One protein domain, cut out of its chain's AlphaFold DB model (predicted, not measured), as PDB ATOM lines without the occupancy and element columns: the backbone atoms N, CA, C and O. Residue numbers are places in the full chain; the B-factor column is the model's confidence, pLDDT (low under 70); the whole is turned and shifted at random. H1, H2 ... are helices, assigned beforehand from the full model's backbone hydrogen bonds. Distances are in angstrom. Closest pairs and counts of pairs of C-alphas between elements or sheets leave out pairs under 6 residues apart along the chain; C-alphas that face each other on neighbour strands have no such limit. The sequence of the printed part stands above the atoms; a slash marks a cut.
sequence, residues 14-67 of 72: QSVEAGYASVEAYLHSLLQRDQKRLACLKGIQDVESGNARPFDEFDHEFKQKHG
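What this domain is: This is residues 14 to 67 of the 72 residues of an uncharacterized protein of Planctomycetaceae bacterium (UniProt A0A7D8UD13). One long helix, H2, is the long arm of an open V; at its far end the link of residues 49 to 54 turns the corner, and H3 makes the shorter second arm, with no contact between the two helices. At the other end of H2 the short helix H1 and the link after it fold into a small head beside the first residues of H2. You are reading 54 printed residues with three named helices, in the order H1, H2, H3, and no named strand; the class is all helix. The whole is extended, with a radius of gyration of the C-alphas of 17.3 A, and flat, spanning 46 by 32 by 12 A.

Where its parts are: Begin with the longest helix, H2, residues 23 to 48. Find C-alpha 23 at (-7.981, -34.013, -1.790); from there the helix runs 37.2 A to C-alpha 48 at (-11.649, -11.945, -31.460). Go back to residues 14 to 17 for H1, which has four residues. Then look past H2 for H3, residues 55 to 66, which runs 16.2 A and ends with C-alpha 66 at (-36.261, -21.265, -19.672).

How they stand to each other: Start from H2, which touches no helix. Look at its first residue for its nearest neighbour: H1 and H2 are close but not clearly touching, and their closest C-alphas, those of Ser 15 and Val 23, are 5.5 A apart. At the other end, H2 and H3 are apart, though they follow each other in the chain. H1 and H3 are apart as well. Residues 30 to 42, which belong to H2, stand free, and so do residues 45 to 50, of which 45 to 48 belong to H2. Residues 53 to 67 also stand free, of which 55 to 66 belong to H3. Along the backbones of H2 and H3 you will find every O i to N i+4 pair within hydrogen-bond range, while H1 is too short for such a pair and has one O i to N i+3 pair, which is within range.

The domain as a whole: Look for the two C-alphas farthest apart and you reach those of Val 16 and Asp 56, 46.3 A from each other. The printed part runs from residue 14 to residue 67, in a full chain of 72 residues, and has no cut. The link from H1 to H2, with 5 residues, is tight, and the link from H2 to H3, with 6 residues, is short. Read the B-factor column for the model's confidence: the mean pLDDT of the printed part is 90.7, and no printed residue is under 70.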
ATOM      1  N   GLN A  14      -1.213 -29.045  -0.298       91.81
ATOM      2  CA  GLN A  14      -1.948 -27.932  -0.901       91.81
ATOM      3  C   GLN A  14      -3.451 -27.981  -0.602       91.81
ATOM      4  O   GLN A  14      -4.060 -26.942  -0.361       91.81
ATOM      5  N   SER A  15      -4.062 -29.174  -0.589       91.88
ATOM      6  CA  SER A  15      -5.487 -29.311  -0.262       91.88
ATOM      7  C   SER A  15      -5.809 -28.849   1.165       91.88
ATOM      8  O   SER A  15      -6.821 -28.180   1.380       91.88
ATOM      9  N   VAL A  16      -4.921 -29.146   2.120       90.94
ATOM     10  CA  VAL A  16      -5.064 -28.751   3.528       90.94
ATOM     11  C   VAL A  16      -4.813 -27.254   3.690       90.94
ATOM     12  O   VAL A  16      -5.612 -26.575   4.330       90.94
ATOM     13  N   GLU A  17      -3.754 -26.722   3.075       93.19
ATOM     14  CA  GLU A  17      -3.439 -25.283   3.092       93.19
ATOM     15  C   GLU A  17      -4.558 -24.435   2.476       93.19
ATOM     16  O   GLU A  17      -4.880 -23.357   2.975       93.19
ATOM     17  N   ALA A  18      -5.200 -24.944   1.422       91.12
ATOM     18  CA  ALA A  18      -6.350 -24.313   0.788       91.12
ATOM     19  C   ALA A  18      -7.662 -24.475   1.589       91.12
ATOM     20  O   ALA A  18      -8.696 -23.951   1.168       91.12
ATOM     21  N   GLY A  19      -7.640 -25.186   2.724       93.44
ATOM     22  CA  GLY A  19      -8.776 -25.334   3.638       93.44
ATOM     23  C   GLY A  19      -9.826 -26.362   3.208       93.44
ATOM     24  O   GLY A  19     -10.972 -26.279   3.651       93.44
ATOM     25  N   TYR A  20      -9.478 -27.320   2.345       94.44
ATOM     26  CA  TYR A  20     -10.404 -28.368   1.912       94.44
ATOM     27  C   TYR A  20     -10.377 -29.572   2.854       94.44
ATOM     28  O   TYR A  20      -9.337 -29.974   3.365       94.44
ATOM     29  N   ALA A  21     -11.545 -30.190   3.041       90.06
ATOM     30  CA  ALA A  21     -11.695 -31.372   3.889       90.06
ATOM     31  C   ALA A  21     -11.103 -32.655   3.270       90.06
ATOM     32  O   ALA A  21     -10.821 -33.608   3.992       90.06
ATOM     33  N   SER A  22     -10.933 -32.699   1.945       92.06
ATOM     34  CA  SER A  22     -10.321 -33.829   1.243       92.06
ATOM     35  C   SER A  22      -9.617 -33.389  -0.044       92.06
ATOM     36  O   SER A  22      -9.913 -32.328  -0.605       92.06
ATOM     37  N   VAL A  23      -8.703 -34.235  -0.529       89.94
ATOM     38  CA  VAL A  23      -7.981 -34.013  -1.790       89.94
ATOM     39  C   VAL A  23      -8.950 -34.032  -2.973       89.94
ATOM     40  O   VAL A  23      -8.831 -33.214  -3.878       89.94
ATOM     41  N   GLU A  24      -9.959 -34.901  -2.949       89.88
ATOM     42  CA  GLU A  24     -10.988 -34.988  -3.990       89.88
ATOM     43  C   GLU A  24     -11.810 -33.700  -4.078       89.88
ATOM     44  O   GLU A  24     -12.065 -33.210  -5.178       89.88
ATOM     45  N   ALA A  25     -12.194 -33.118  -2.936       89.06
ATOM     46  CA  ALA A  25     -12.924 -31.851  -2.903       89.06
ATOM     47  C   ALA A  25     -12.081 -30.698  -3.475       89.06
ATOM     48  O   ALA A  25     -12.592 -29.871  -4.235       89.06
ATOM     49  N   TYR A  26     -10.785 -30.679  -3.155       93.00
ATOM     50  CA  TYR A  26      -9.832 -29.726  -3.719       93.00
ATOM     51  C   TYR A  26      -9.662 -29.908  -5.236       93.00
ATOM     52  O   TYR A  26      -9.776 -28.949  -5.996       93.00
ATOM     53  N   LEU A  27      -9.471 -31.139  -5.713       90.19
ATOM     54  CA  LEU A  27      -9.355 -31.423  -7.145       90.19
ATOM     55  C   LEU A  27     -10.624 -31.042  -7.907       90.19
ATOM     56  O   LEU A  27     -10.544 -30.428  -8.971       90.19
ATOM     57  N   HIS A  28     -11.801 -31.343  -7.358       90.44
ATOM     58  CA  HIS A  28     -13.063 -30.935  -7.965       90.44
ATOM     59  C   HIS A  28     -13.181 -29.415  -8.095       90.44
ATOM     60  O   HIS A  28     -13.631 -28.935  -9.139       90.44
ATOM     61  N   SER A  29     -12.762 -28.651  -7.084       91.88
ATOM     62  CA  SER A  29     -12.810 -27.188  -7.159       91.88
ATOM     63  C   SER A  29     -11.825 -26.637  -8.194       91.88
ATOM     64  O   SER A  29     -12.185 -25.735  -8.957       91.88
ATOM     65  N   LEU A  30     -10.623 -27.218  -8.295       90.38
ATOM     66  CA  LEU A  30      -9.643 -26.870  -9.326       90.38
ATOM     67  C   LEU A  30     -10.184 -27.144 -10.730       90.38
ATOM     68  O   LEU A  30     -10.117 -26.263 -11.588       90.38
ATOM     69  N   LEU A  31     -10.772 -28.321 -10.948       90.44
ATOM     70  CA  LEU A  31     -11.370 -28.698 -12.228       90.44
ATOM     71  C   LEU A  31     -12.537 -27.778 -12.598       90.44
ATOM     72  O   LEU A  31     -12.620 -27.322 -13.736       90.44
ATOM     73  N   GLN A  32     -13.414 -27.442 -11.648       90.06
ATOM     74  CA  GLN A  32     -14.504 -26.490 -11.889       90.06
ATOM     75  C   GLN A  32     -13.984 -25.090 -12.226       90.06
ATOM     76  O   GLN A  32     -14.525 -24.419 -13.111       90.06
ATOM     77  N   ARG A  33     -12.941 -24.629 -11.528       90.31
ATOM     78  CA  ARG A  33     -12.297 -23.345 -11.820       90.31
ATOM     79  C   ARG A  33     -11.711 -23.341 -13.228       90.31
ATOM     80  O   ARG A  33     -11.900 -22.365 -13.951       90.31
ATOM     81  N   ASP A  34     -11.042 -24.417 -13.623       91.69
ATOM     82  CA  ASP A  34     -10.415 -24.501 -14.939       91.69
ATOM     83  C   ASP A  34     -11.451 -24.643 -16.063       91.69
ATOM     84  O   ASP A  34     -11.337 -23.979 -17.087       91.69
ATOM     85  N   GLN A  35     -12.552 -25.371 -15.838       92.19
ATOM     86  CA  GLN A  35     -13.696 -25.385 -16.760       92.19
ATOM     87  C   GLN A  35     -14.245 -23.978 -17.016       92.19
ATOM     88  O   GLN A  35     -14.475 -23.602 -18.167       92.19
ATOM     89  N   LYS A  36     -14.419 -23.173 -15.959       89.19
ATOM     90  CA  LYS A  36     -14.842 -21.771 -16.100       89.19
ATOM     91  C   LYS A  36     -13.810 -20.959 -16.878       89.19
ATOM     92  O   LYS A  36     -14.182 -20.211 -17.778       89.19
ATOM     93  N   ARG A  37     -12.521 -21.137 -16.571       92.69
ATOM     94  CA  ARG A  37     -11.418 -20.465 -17.272       92.69
ATOM     95  C   ARG A  37     -11.433 -20.777 -18.768       92.69
ATOM     96  O   ARG A  37     -11.368 -19.855 -19.575       92.69
ATOM     97  N   LEU A  38     -11.562 -22.050 -19.134       93.38
ATOM     98  CA  LEU A  38     -11.631 -22.500 -20.525       93.38
ATOM     99  C   LEU A  38     -12.866 -21.951 -21.245       93.38
ATOM    100  O   LEU A  38     -12.752 -21.508 -22.385       93.38
ATOM    101  N   ALA A  39     -14.025 -21.921 -20.583       90.56
ATOM    102  CA  ALA A  39     -15.237 -21.333 -21.151       90.56
ATOM    103  C   ALA A  39     -15.064 -19.833 -21.449       90.56
ATOM    104  O   ALA A  39     -15.442 -19.375 -22.527       90.56
ATOM    105  N   CYS A  40     -14.447 -19.078 -20.534       89.88
ATOM    106  CA  CYS A  40     -14.136 -17.665 -20.756       89.88
ATOM    107  C   CYS A  40     -13.142 -17.467 -21.906       89.88
ATOM    108  O   CYS A  40     -13.381 -16.625 -22.766       89.88
ATOM    109  N   LEU A  41     -12.056 -18.248 -21.944       92.94
ATOM    110  CA  LEU A  41     -11.058 -18.166 -23.016       92.94
ATOM    111  C   LEU A  41     -11.676 -18.443 -24.386       92.94
ATOM    112  O   LEU A  41     -11.411 -17.705 -25.328       92.94
ATOM    113  N   LYS A  42     -12.544 -19.454 -24.477       91.38
ATOM    114  CA  LYS A  42     -13.284 -19.735 -25.706       91.38
ATOM    115  C   LYS A  42     -14.157 -18.549 -26.119       91.38
ATOM    116  O   LYS A  42     -14.106 -18.143 -27.270       91.38
ATOM    117  N   GLY A  43     -14.902 -17.957 -25.182       88.12
ATOM    118  CA  GLY A  43     -15.727 -16.782 -25.467       88.12
ATOM    119  C   GLY A  43     -14.915 -15.578 -25.959       88.12
ATOM    120  O   GLY A  43     -15.332 -14.913 -26.902       88.12
ATOM    121  N   ILE A  44     -13.742 -15.323 -25.367       92.06
ATOM    122  CA  ILE A  44     -12.817 -14.274 -25.832       92.06
ATOM    123  C   ILE A  44     -12.362 -14.571 -27.263       92.06
ATOM    124  O   ILE A  44     -12.463 -13.708 -28.131       92.06
ATOM    125  N   GLN A  45     -11.934 -15.806 -27.526       93.50
ATOM    126  CA  GLN A  45     -11.458 -16.217 -28.841       93.50
ATOM    127  C   GLN A  45     -12.557 -16.140 -29.913       93.50
ATOM    128  O   GLN A  45     -12.283 -15.720 -31.038       93.50
ATOM    129  N   ASP A  46     -13.797 -16.503 -29.578       90.62
ATOM    130  CA  ASP A  46     -14.946 -16.397 -30.482       90.62
ATOM    131  C   ASP A  46     -15.212 -14.929 -30.857       90.62
ATOM    132  O   ASP A  46     -15.451 -14.626 -32.026       90.62
ATOM    133  N   VAL A  47     -15.097 -14.000 -29.898       88.56
ATOM    134  CA  VAL A  47     -15.226 -12.555 -30.152       88.56
ATOM    135  C   VAL A  47     -14.083 -12.035 -31.025       88.56
ATOM    136  O   VAL A  47     -14.342 -11.367 -32.025       88.56
ATOM    137  N   GLU A  48     -12.834 -12.366 -30.693       92.69
ATOM    138  CA  GLU A  48     -11.649 -11.945 -31.460       92.69
ATOM    139  C   GLU A  48     -11.663 -12.474 -32.901       92.69
ATOM    140  O   GLU A  48     -11.213 -11.792 -33.821       92.69
ATOM    141  N   SER A  49     -12.224 -13.665 -33.110       94.00
ATOM    142  CA  SER A  49     -12.343 -14.296 -34.431       94.00
ATOM    143  C   SER A  49     -13.541 -13.788 -35.244       94.00
ATOM    144  O   SER A  49     -13.766 -14.269 -36.353       94.00
ATOM    145  N   GLY A  50     -14.343 -12.861 -34.706       89.50
ATOM    146  CA  GLY A  50     -15.571 -12.385 -35.352       89.50
ATOM    147  C   GLY A  50     -16.720 -13.402 -35.352       89.50
ATOM    148  O   GLY A  50     -17.723 -13.181 -36.024       89.50
ATOM    149  N   ASN A  51     -16.613 -14.485 -34.576       87.69
ATOM    150  CA  ASN A  51     -17.640 -15.521 -34.405       87.69
ATOM    151  C   ASN A  51     -18.620 -15.187 -33.266       87.69
ATOM    152  O   ASN A  51     -19.249 -16.078 -32.689       87.69
ATOM    153  N   ALA A  52     -18.742 -13.910 -32.899       85.62
ATOM    154  CA  ALA A  52     -19.692 -13.482 -31.886       85.62
ATOM    155  C   ALA A  52     -21.124 -13.725 -32.385       85.62
ATOM    156  O   ALA A  52     -21.535 -13.205 -33.422       85.62
ATOM    157  N   ARG A  53     -21.897 -14.513 -31.634       83.50
ATOM    158  CA  ARG A  53     -23.307 -14.751 -31.951       83.50
ATOM    159  C   ARG A  53     -24.132 -13.474 -31.717       83.50
ATOM    160  O   ARG A  53     -23.930 -12.827 -30.684       83.50
ATOM    161  N   PRO A  54     -25.092 -13.136 -32.599       89.56
ATOM    162  CA  PRO A  54     -26.036 -12.050 -32.359       89.56
ATOM    163  C   PRO A  54     -26.810 -12.225 -31.047       89.56
ATOM    164  O   PRO A  54     -27.204 -13.333 -30.673       89.56
ATOM    165  N   PHE A  55     -27.056 -11.115 -30.351       88.44
ATOM    166  CA  PHE A  55     -27.776 -11.142 -29.078       88.44
ATOM    167  C   PHE A  55     -29.218 -11.642 -29.237       88.44
ATOM    168  O   PHE A  55     -29.670 -12.434 -28.418       88.44
ATOM    169  N   ASP A  56     -29.905 -11.248 -30.309       90.81
ATOM    170  CA  ASP A  56     -31.310 -11.604 -30.538       90.81
ATOM    171  C   ASP A  56     -31.513 -13.122 -30.680       90.81
ATOM    172  O   ASP A  56     -32.481 -13.680 -30.163       90.81
ATOM    173  N   GLU A  57     -30.563 -13.813 -31.320       89.69
ATOM    174  CA  GLU A  57     -30.573 -15.276 -31.440       89.69
ATOM    175  C   GLU A  57     -30.387 -15.948 -30.075       89.69
ATOM    176  O   GLU A  57     -31.124 -16.871 -29.719       89.69
ATOM    177  N   PHE A  58     -29.433 -15.455 -29.279       88.94
ATOM    178  CA  PHE A  58     -29.224 -15.938 -27.914       88.94
ATOM    179  C   PHE A  58     -30.456 -15.717 -27.032       88.94
ATOM    180  O   PHE A  58     -30.873 -16.641 -26.333       88.94
ATOM    181  N   ASP A  59     -31.016 -14.510 -27.046       90.50
ATOM    182  CA  ASP A  59     -32.148 -14.122 -26.208       90.50
ATOM    183  C   ASP A  59     -33.379 -14.979 -26.522       90.50
ATOM    184  O   ASP A  59     -34.028 -15.503 -25.613       90.50
ATOM    185  N   HIS A  60     -33.647 -15.227 -27.806       89.50
ATOM    186  CA  HIS A  60     -34.730 -16.107 -28.225       89.50
ATOM    187  C   HIS A  60     -34.528 -17.555 -27.740       89.50
ATOM    188  O   HIS A  60     -35.436 -18.135 -27.135       89.50
ATOM    189  N   GLU A  61     -33.353 -18.156 -27.970       89.81
ATOM    190  CA  GLU A  61     -33.041 -19.513 -27.485       89.81
ATOM    191  C   GLU A  61     -33.141 -19.620 -25.960       89.81
ATOM    192  O   GLU A  61     -33.707 -20.580 -25.425       89.81
ATOM    193  N   PHE A  62     -32.602 -18.630 -25.245       90.75
ATOM    194  CA  PHE A  62     -32.616 -18.588 -23.788       90.75
ATOM    195  C   PHE A  62     -34.050 -18.540 -23.257       90.75
ATOM    196  O   PHE A  62     -34.426 -19.343 -22.396       90.75
ATOM    197  N   LYS A  63     -34.878 -17.654 -23.818       91.62
ATOM    198  CA  LYS A  63     -36.288 -17.525 -23.440       91.62
ATOM    199  C   LYS A  63     -37.073 -18.806 -23.712       91.62
ATOM    200  O   LYS A  63     -37.820 -19.239 -22.836       91.62
ATOM    201  N   GLN A  64     -36.847 -19.467 -24.852       91.38
ATOM    202  CA  GLN A  64     -37.460 -20.770 -25.142       91.38
ATOM    203  C   GLN A  64     -37.043 -21.848 -24.137       91.38
ATOM    204  O   GLN A  64     -37.897 -22.563 -23.610       91.38
ATOM    205  N   LYS A  65     -35.745 -21.951 -23.838       92.38
ATOM    206  CA  LYS A  65     -35.202 -22.979 -22.939       92.38
ATOM    207  C   LYS A  65     -35.678 -22.822 -21.495       92.38
ATOM    208  O   LYS A  65     -35.849 -23.819 -20.797       92.38
ATOM    209  N   HIS A  66     -35.881 -21.585 -21.049       92.12
ATOM    210  CA  HIS A  66     -36.261 -21.265 -19.672       92.12
ATOM    211  C   HIS A  66     -37.745 -20.901 -19.508       92.12
ATOM    212  O   HIS A  66     -38.162 -20.542 -18.408       92.12
ATOM    213  N   GLY A  67     -38.554 -21.013 -20.570       87.69
ATOM    214  CA  GLY A  67     -39.995 -20.748 -20.523       87.69
ATOM    215  C   GLY A  67     -40.356 -19.284 -20.247       87.69
ATOM    216  O   GLY A  67     -41.444 -19.002 -19.742       87.69
TER     217      GLY A  67